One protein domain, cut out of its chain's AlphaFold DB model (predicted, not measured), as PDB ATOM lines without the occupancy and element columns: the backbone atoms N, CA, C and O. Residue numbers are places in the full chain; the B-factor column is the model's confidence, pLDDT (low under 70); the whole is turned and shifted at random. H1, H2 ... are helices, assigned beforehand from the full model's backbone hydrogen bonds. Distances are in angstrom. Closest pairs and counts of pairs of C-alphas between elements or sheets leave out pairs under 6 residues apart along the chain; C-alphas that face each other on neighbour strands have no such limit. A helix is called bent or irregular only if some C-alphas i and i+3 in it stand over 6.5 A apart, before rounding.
ATOM      1  N   PHE A   5     327.832 362.610 203.726       92.62
ATOM      2  CA  PHE A   5     326.631 363.029 203.014       92.62
ATOM      3  C   PHE A   5     326.150 361.980 202.001       92.62
ATOM      4  O   PHE A   5     324.992 361.575 202.057       92.62
ATOM      5  N   GLU A   6     327.031 361.493 201.121       94.62
ATOM      6  CA  GLU A   6     326.655 360.489 200.113       94.62
ATOM      7  C   GLU A   6     326.266 359.152 200.758       94.62
ATOM      8  O   GLU A   6     325.318 358.496 200.325       94.62
ATOM      9  N   SER A   7     326.932 358.786 201.857       94.12
ATOM     10  CA  SER A   7     326.610 357.574 202.619       94.12
ATOM     11  C   SER A   7     325.213 357.652 203.248       94.12
ATOM     12  O   SER A   7     324.430 356.707 203.138       94.12
ATOM     13  N   LEU A   8     324.876 358.791 203.866       95.06
ATOM     14  CA  LEU A   8     323.559 359.035 204.460       95.06
ATOM     15  C   LEU A   8     322.465 359.075 203.398       95.06
ATOM     16  O   LEU A   8     321.441 358.415 203.545       95.06
ATOM     17  N   LYS A   9     322.696 359.807 202.306       95.31
ATOM     18  CA  LYS A   9     321.747 359.895 201.196       95.31
ATOM     19  C   LYS A   9     321.402 358.505 200.662       95.31
ATOM     20  O   LYS A   9     320.230 358.149 200.576       95.31
ATOM     21  N   LYS A  10     322.421 357.691 200.388       97.06
ATOM     22  CA  LYS A  10     322.242 356.315 199.922       97.06
ATOM     23  C   LYS A  10     321.491 355.450 200.933       97.06
ATOM     24  O   LYS A  10     320.677 354.629 200.520       97.06
ATOM     25  N   TYR A  11     321.744 355.612 202.230       96.56
ATOM     26  CA  TYR A  11     320.993 354.907 203.267       96.56
ATOM     27  C   TYR A  11     319.507 355.277 203.223       96.56
ATOM     28  O   TYR A  11     318.662 354.401 203.071       96.56
ATOM     29  N   PHE A  12     319.180 356.568 203.265       96.94
ATOM     30  CA  PHE A  12     317.788 357.022 203.268       96.94
ATOM     31  C   PHE A  12     317.025 356.662 201.985       96.94
ATOM     32  O   PHE A  12     315.835 356.372 202.058       96.94
ATOM     33  N   GLU A  13     317.687 356.637 200.824       97.38
ATOM     34  CA  GLU A  13     317.059 356.259 199.549       97.38
ATOM     35  C   GLU A  13     316.761 354.756 199.433       97.38
ATOM     36  O   GLU A  13     315.822 354.371 198.738       97.38
ATOM     37  N   ASN A  14     317.560 353.900 200.082       97.81
ATOM     38  CA  ASN A  14     317.487 352.445 199.903       97.81
ATOM     39  C   ASN A  14     316.902 351.692 201.109       97.81
ATOM     40  O   ASN A  14     316.622 350.496 201.000       97.81
ATOM     41  N   THR A  15     316.719 352.353 202.251       97.50
ATOM     42  CA  THR A  15     316.217 351.722 203.476       97.50
ATOM     43  C   THR A  15     314.684 351.778 203.540       97.50
ATOM     44  O   THR A  15     314.101 352.852 203.370       97.50
ATOM     45  N   PRO A  16     313.991 350.649 203.805       98.44
ATOM     46  CA  PRO A  16     312.542 350.636 203.977       98.44
ATOM     47  C   PRO A  16     312.075 351.565 205.095       98.44
ATOM     48  O   PRO A  16     312.727 351.691 206.133       98.44
ATOM     49  N   LYS A  17     310.890 352.152 204.918       96.75
ATOM     50  CA  LYS A  17     310.330 353.110 205.873       96.75
ATOM     51  C   LYS A  17     310.218 352.545 207.291       96.75
ATOM     52  O   LYS A  17     310.534 353.256 208.234       96.75
ATOM     53  N   GLU A  18     309.839 351.276 207.457       98.00
ATOM     54  CA  GLU A  18     309.714 350.692 208.801       98.00
ATOM     55  C   GLU A  18     311.052 350.641 209.550       98.00
ATOM     56  O   GLU A  18     311.083 350.764 210.774       98.00
ATOM     57  N   VAL A  19     312.160 350.466 208.823       98.12
ATOM     58  CA  VAL A  19     313.505 350.481 209.407       98.12
ATOM     59  C   VAL A  19     313.882 351.906 209.796       98.12
ATOM     60  O   VAL A  19     314.323 352.112 210.919       98.12
ATOM     61  N   LEU A  20     313.616 352.893 208.934       97.88
ATOM     62  CA  LEU A  20     313.849 354.307 209.256       97.88
ATOM     63  C   LEU A  20     313.034 354.766 210.474       97.88
ATOM     64  O   LEU A  20     313.571 355.428 211.357       97.88
ATOM     65  N   ASP A  21     311.760 354.376 210.554       97.62
ATOM     66  CA  ASP A  21     310.884 354.699 211.684       97.62
ATOM     67  C   ASP A  21     311.393 354.055 212.989       97.62
ATOM     68  O   ASP A  21     311.301 354.655 214.062       97.62
ATOM     69  N   LYS A  22     311.936 352.831 212.912       97.88
ATOM     70  CA  LYS A  22     312.560 352.145 214.052       97.88
ATOM     71  C   LYS A  22     313.836 352.862 214.492       97.88
ATOM     72  O   LYS A  22     313.978 353.148 215.675       97.88
ATOM     73  N   ASP A  23     314.730 353.168 213.558       96.44
ATOM     74  CA  ASP A  23     315.999 353.834 213.856       96.44
ATOM     75  C   ASP A  23     315.765 355.226 214.454       96.44
ATOM     76  O   ASP A  23     316.445 355.614 215.400       96.44
ATOM     77  N   TRP A  24     314.754 355.955 213.966       95.25
ATOM     78  CA  TRP A  24     314.365 357.244 214.536       95.25
ATOM     79  C   TRP A  24     313.900 357.117 215.990       95.25
ATOM     80  O   TRP A  24     314.339 357.877 216.848       95.25
ATOM     81  N   LYS A  25     313.066 356.115 216.295       96.19
ATOM     82  CA  LYS A  25     312.633 355.833 217.673       96.19
ATOM     83  C   LYS A  25     313.787 355.444 218.591       96.19
ATOM     84  O   LYS A  25     313.772 355.796 219.765       96.19
ATOM     85  N   GLU A  26     314.777 354.716 218.079       96.94
ATOM     86  CA  GLU A  26     315.953 354.319 218.859       96.94
ATOM     87  C   GLU A  26     316.782 355.529 219.311       96.94
ATOM     88  O   GLU A  26     317.387 355.471 220.379       96.94
ATOM     89  N   VAL A  27     316.783 356.626 218.546       92.88
ATOM     90  CA  VAL A  27     317.538 357.848 218.871       92.88
ATOM     91  C   VAL A  27     316.682 358.970 219.458       92.88
ATOM     92  O   VAL A  27     317.232 359.975 219.899       92.88
ATOM     93  N   GLU A  28     315.357 358.815 219.508       92.88
ATOM     94  CA  GLU A  28     314.417 359.858 219.940       92.88
ATOM     95  C   GLU A  28     314.720 360.388 221.349       92.88
ATOM     96  O   GLU A  28     314.654 361.595 221.575       92.88
ATOM     97  N   TYR A  29     315.143 359.510 222.264       90.38
ATOM     98  CA  TYR A  29     315.495 359.877 223.641       90.38
ATOM     99  C   TYR A  29     316.673 360.862 223.728       90.38
ATOM    100  O   TYR A  29     316.811 361.567 224.724       90.38
ATOM    101  N   LEU A  30     317.532 360.929 222.702       89.56
ATOM    102  CA  LEU A  30     318.643 361.882 222.668       89.56
ATOM    103  C   LEU A  30     318.145 363.329 222.580       89.56
ATOM    104  O   LEU A  30     318.857 364.223 223.021       89.56
ATOM    105  N   ASN A  31     316.926 363.560 222.078       84.94
ATOM    106  CA  ASN A  31     316.318 364.893 222.058       84.94
ATOM    107  C   ASN A  31     315.959 365.404 223.463       84.94
ATOM    108  O   ASN A  31     315.732 366.595 223.632       84.94
ATOM    109  N   GLU A  32     315.893 364.517 224.458       88.00
ATOM    110  CA  GLU A  32     315.632 364.871 225.858       88.00
ATOM    111  C   GLU A  32     316.929 365.060 226.661       88.00
ATOM    112  O   GLU A  32     316.892 365.409 227.844       88.00
ATOM    113  N   ILE A  33     318.088 364.788 226.050       88.75
ATOM    114  CA  ILE A  33     319.382 364.859 226.722       88.75
ATOM    115  C   ILE A  33     320.061 366.185 226.410       88.75
ATOM    116  O   ILE A  33     320.497 366.441 225.291       88.75
ATOM    117  N   GLY A  34     320.281 366.953 227.473       83.56
ATOM    118  CA  GLY A  34     321.018 368.205 227.416       83.56
ATOM    119  C   GLY A  34     320.138 369.395 227.039       83.56
ATOM    120  O   GLY A  34     318.945 369.234 226.789       83.56
ATOM    121  N   PRO A  35     320.728 370.598 227.069       81.81
ATOM    122  CA  PRO A  35     320.027 371.809 226.688       81.81
ATOM    123  C   PRO A  35     319.705 371.793 225.195       81.81
ATOM    124  O   PRO A  35     320.515 371.326 224.386       81.81
ATOM    125  N   ASP A  36     318.556 372.349 224.823       84.75
ATOM    126  CA  ASP A  36     318.276 372.604 223.413       84.75
ATOM    127  C   ASP A  36     319.276 373.621 222.817       84.75
ATOM    128  O   ASP A  36     320.099 374.224 223.511       84.75
ATOM    129  N   VAL A  37     319.249 373.809 221.493       80.69
ATOM    130  CA  VAL A  37     320.210 374.691 220.800       80.69
ATOM    131  C   VAL A  37     320.165 376.130 221.333       80.69
ATOM    132  O   VAL A  37     321.206 376.789 221.391       80.69
ATOM    133  N   ILE A  38     318.987 376.614 221.732       83.94
ATOM    134  CA  ILE A  38     318.804 377.948 222.304       83.94
ATOM    135  C   ILE A  38     319.376 377.962 223.718       83.94
ATOM    136  O   ILE A  38     320.256 378.771 223.993       83.94
ATOM    137  N   GLU A  39     318.957 377.036 224.579       84.50
ATOM    138  CA  GLU A  39     319.443 376.916 225.959       84.50
ATOM    139  C   GLU A  39     320.971 376.785 226.017       84.50
ATOM    140  O   GLU A  39     321.631 377.407 226.852       84.50
ATOM    141  N   TYR A  40     321.567 376.032 225.091       83.88
ATOM    142  CA  TYR A  40     323.015 375.910 224.973       83.88
ATOM    143  C   TYR A  40     323.663 377.235 224.561       83.88
ATOM    144  O   TYR A  40     324.671 377.641 225.143       83.88
ATOM    145  N   ALA A  41     323.089 377.936 223.580       82.31
ATOM    146  CA  ALA A  41     323.594 379.235 223.150       82.31
ATOM    147  C   ALA A  41     323.525 380.279 224.275       82.31
ATOM    148  O   ALA A  41     324.463 381.061 224.453       82.31
ATOM    149  N   GLU A  42     322.448 380.267 225.060       83.75
ATOM    150  CA  GLU A  42     322.303 381.123 226.236       83.75
ATOM    151  C   GLU A  42     323.308 380.756 227.325       83.75
ATOM    152  O   GLU A  42     324.023 381.637 227.805       83.75
ATOM    153  N   PHE A  43     323.455 379.465 227.635       83.69
ATOM    154  CA  PHE A  43     324.453 378.969 228.579       83.69
ATOM    155  C   PHE A  43     325.868 379.414 228.193       83.69
ATOM    156  O   PHE A  43     326.618 379.906 229.039       83.69
ATOM    157  N   VAL A  44     326.243 379.287 226.917       80.69
ATOM    158  CA  VAL A  44     327.571 379.684 226.436       80.69
ATOM    159  C   VAL A  44     327.774 381.197 226.543       80.69
ATOM    160  O   VAL A  44     328.824 381.657 227.005       80.69
ATOM    161  N   ARG A  45     326.754 381.980 226.181       82.38
ATOM    162  CA  ARG A  45     326.768 383.441 226.305       82.38
ATOM    163  C   ARG A  45     326.939 383.884 227.754       82.38
ATOM    164  O   ARG A  45     327.763 384.753 228.018       82.38
ATOM    165  N   GLU A  46     326.184 383.302 228.679       84.31
ATOM    166  CA  GLU A  46     326.187 383.694 230.091       84.31
ATOM    167  C   GLU A  46     327.463 383.272 230.821       84.31
ATOM    168  O   GLU A  46     328.023 384.060 231.582       84.31
ATOM    169  N   ASN A  47     327.954 382.056 230.568       84.06
ATOM    170  CA  ASN A  47     329.089 381.503 231.309       84.06
ATOM    171  C   ASN A  47     330.450 381.875 230.708       84.06
ATOM    172  O   ASN A  47     331.441 381.931 231.436       84.06
ATOM    173  N   PHE A  48     330.514 382.147 229.401       81.81
ATOM    174  CA  PHE A  48     331.781 382.405 228.704       81.81
ATOM    175  C   PHE A  48     331.825 383.753 227.975       81.81
ATOM    176  O   PHE A  48     332.881 384.131 227.469       81.81
ATOM    177  N   GLY A  49     330.720 384.504 227.920       77.19
ATOM    178  CA  GLY A  49     330.667 385.796 227.227       77.19
ATOM    179  C   GLY A  49     330.779 385.684 225.703       77.19
ATOM    180  O   GLY A  49     331.104 386.670 225.040       77.19
TER     181      GLY A  49
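What this domain is: This is residues 5 to 49 of the 86 residues of an uncharacterized protein of Prevotella bergensis DSM 17361 (UniProt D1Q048). The model is an open, hook-like string of three helices joined end to end, with no packed core: H1 and the first part of H2 make a V with its corner at residues 15 and 16, and H3 carries the string onward beyond the far end of H2. No helix touches another, and H2, the longest with 16 residues, has a kink of 36 degrees near residue 26. The printed part has 45 residues with three named helices, in the order H1, H2, H3, and no named strand; the class is all helix. It is extended, with a radius of gyration of the C-alphas of 16.2 A, and its outline is flat, with spans of 45 by 23 by 10 A.

Where its parts are: H1 is residues 5 to 14 and measures 14.3 A from first to last C-alpha, beginning at C-alpha 5 at (326.631, 363.029, 203.014). H2 is residues 17 to 32, 23.8 A from first to last C-alpha, and begins at C-alpha 17 at (310.330, 353.110, 205.873). H2 is irregular: C-alphas 26 and 29 are 7.3 A apart. H3 is residues 37 to 48, 16.0 A from first to last C-alpha, and ends at C-alpha 48 at (331.781, 382.405, 228.704).

How they stand to each other: H1 and H2 are close but not clearly touching, with 1 pair of C-alphas within 8 A. Their closest C-alphas are those of Phe 12 and Leu 20, 7.7 A apart. They run opposite ways at a steep tilt of 50 degrees, where the line of the irregular H2 is a rough one, and their centres are 16.4 A apart. H2 and H3 are apart, though they follow each other in the chain. H1 and H3 are apart too. In H1 and H3 every O i to N i+4 pair is within hydrogen-bond range; in H2 8 of 12 are.

The domain as a whole: The two C-alphas farthest apart are those of Pro 16 and Gly 49, 45.9 A, and the first and last printed C-alphas, of Phe 5 and Gly 49, are 33.5 A apart. The printed part has no cut. The links H1 to H2, with 2 residues, and H2 to H3, with 4 residues, are both tight. Among the residues that stand free are 21 to 34, of which 21 to 32 belong to H2, and 44 to 49, of which 44 to 48 belong to H3. The mean pLDDT of the printed part is 90.6, and no printed residue is under 70; the mean is 96 in H1, 94 in H2 and 83 in H3.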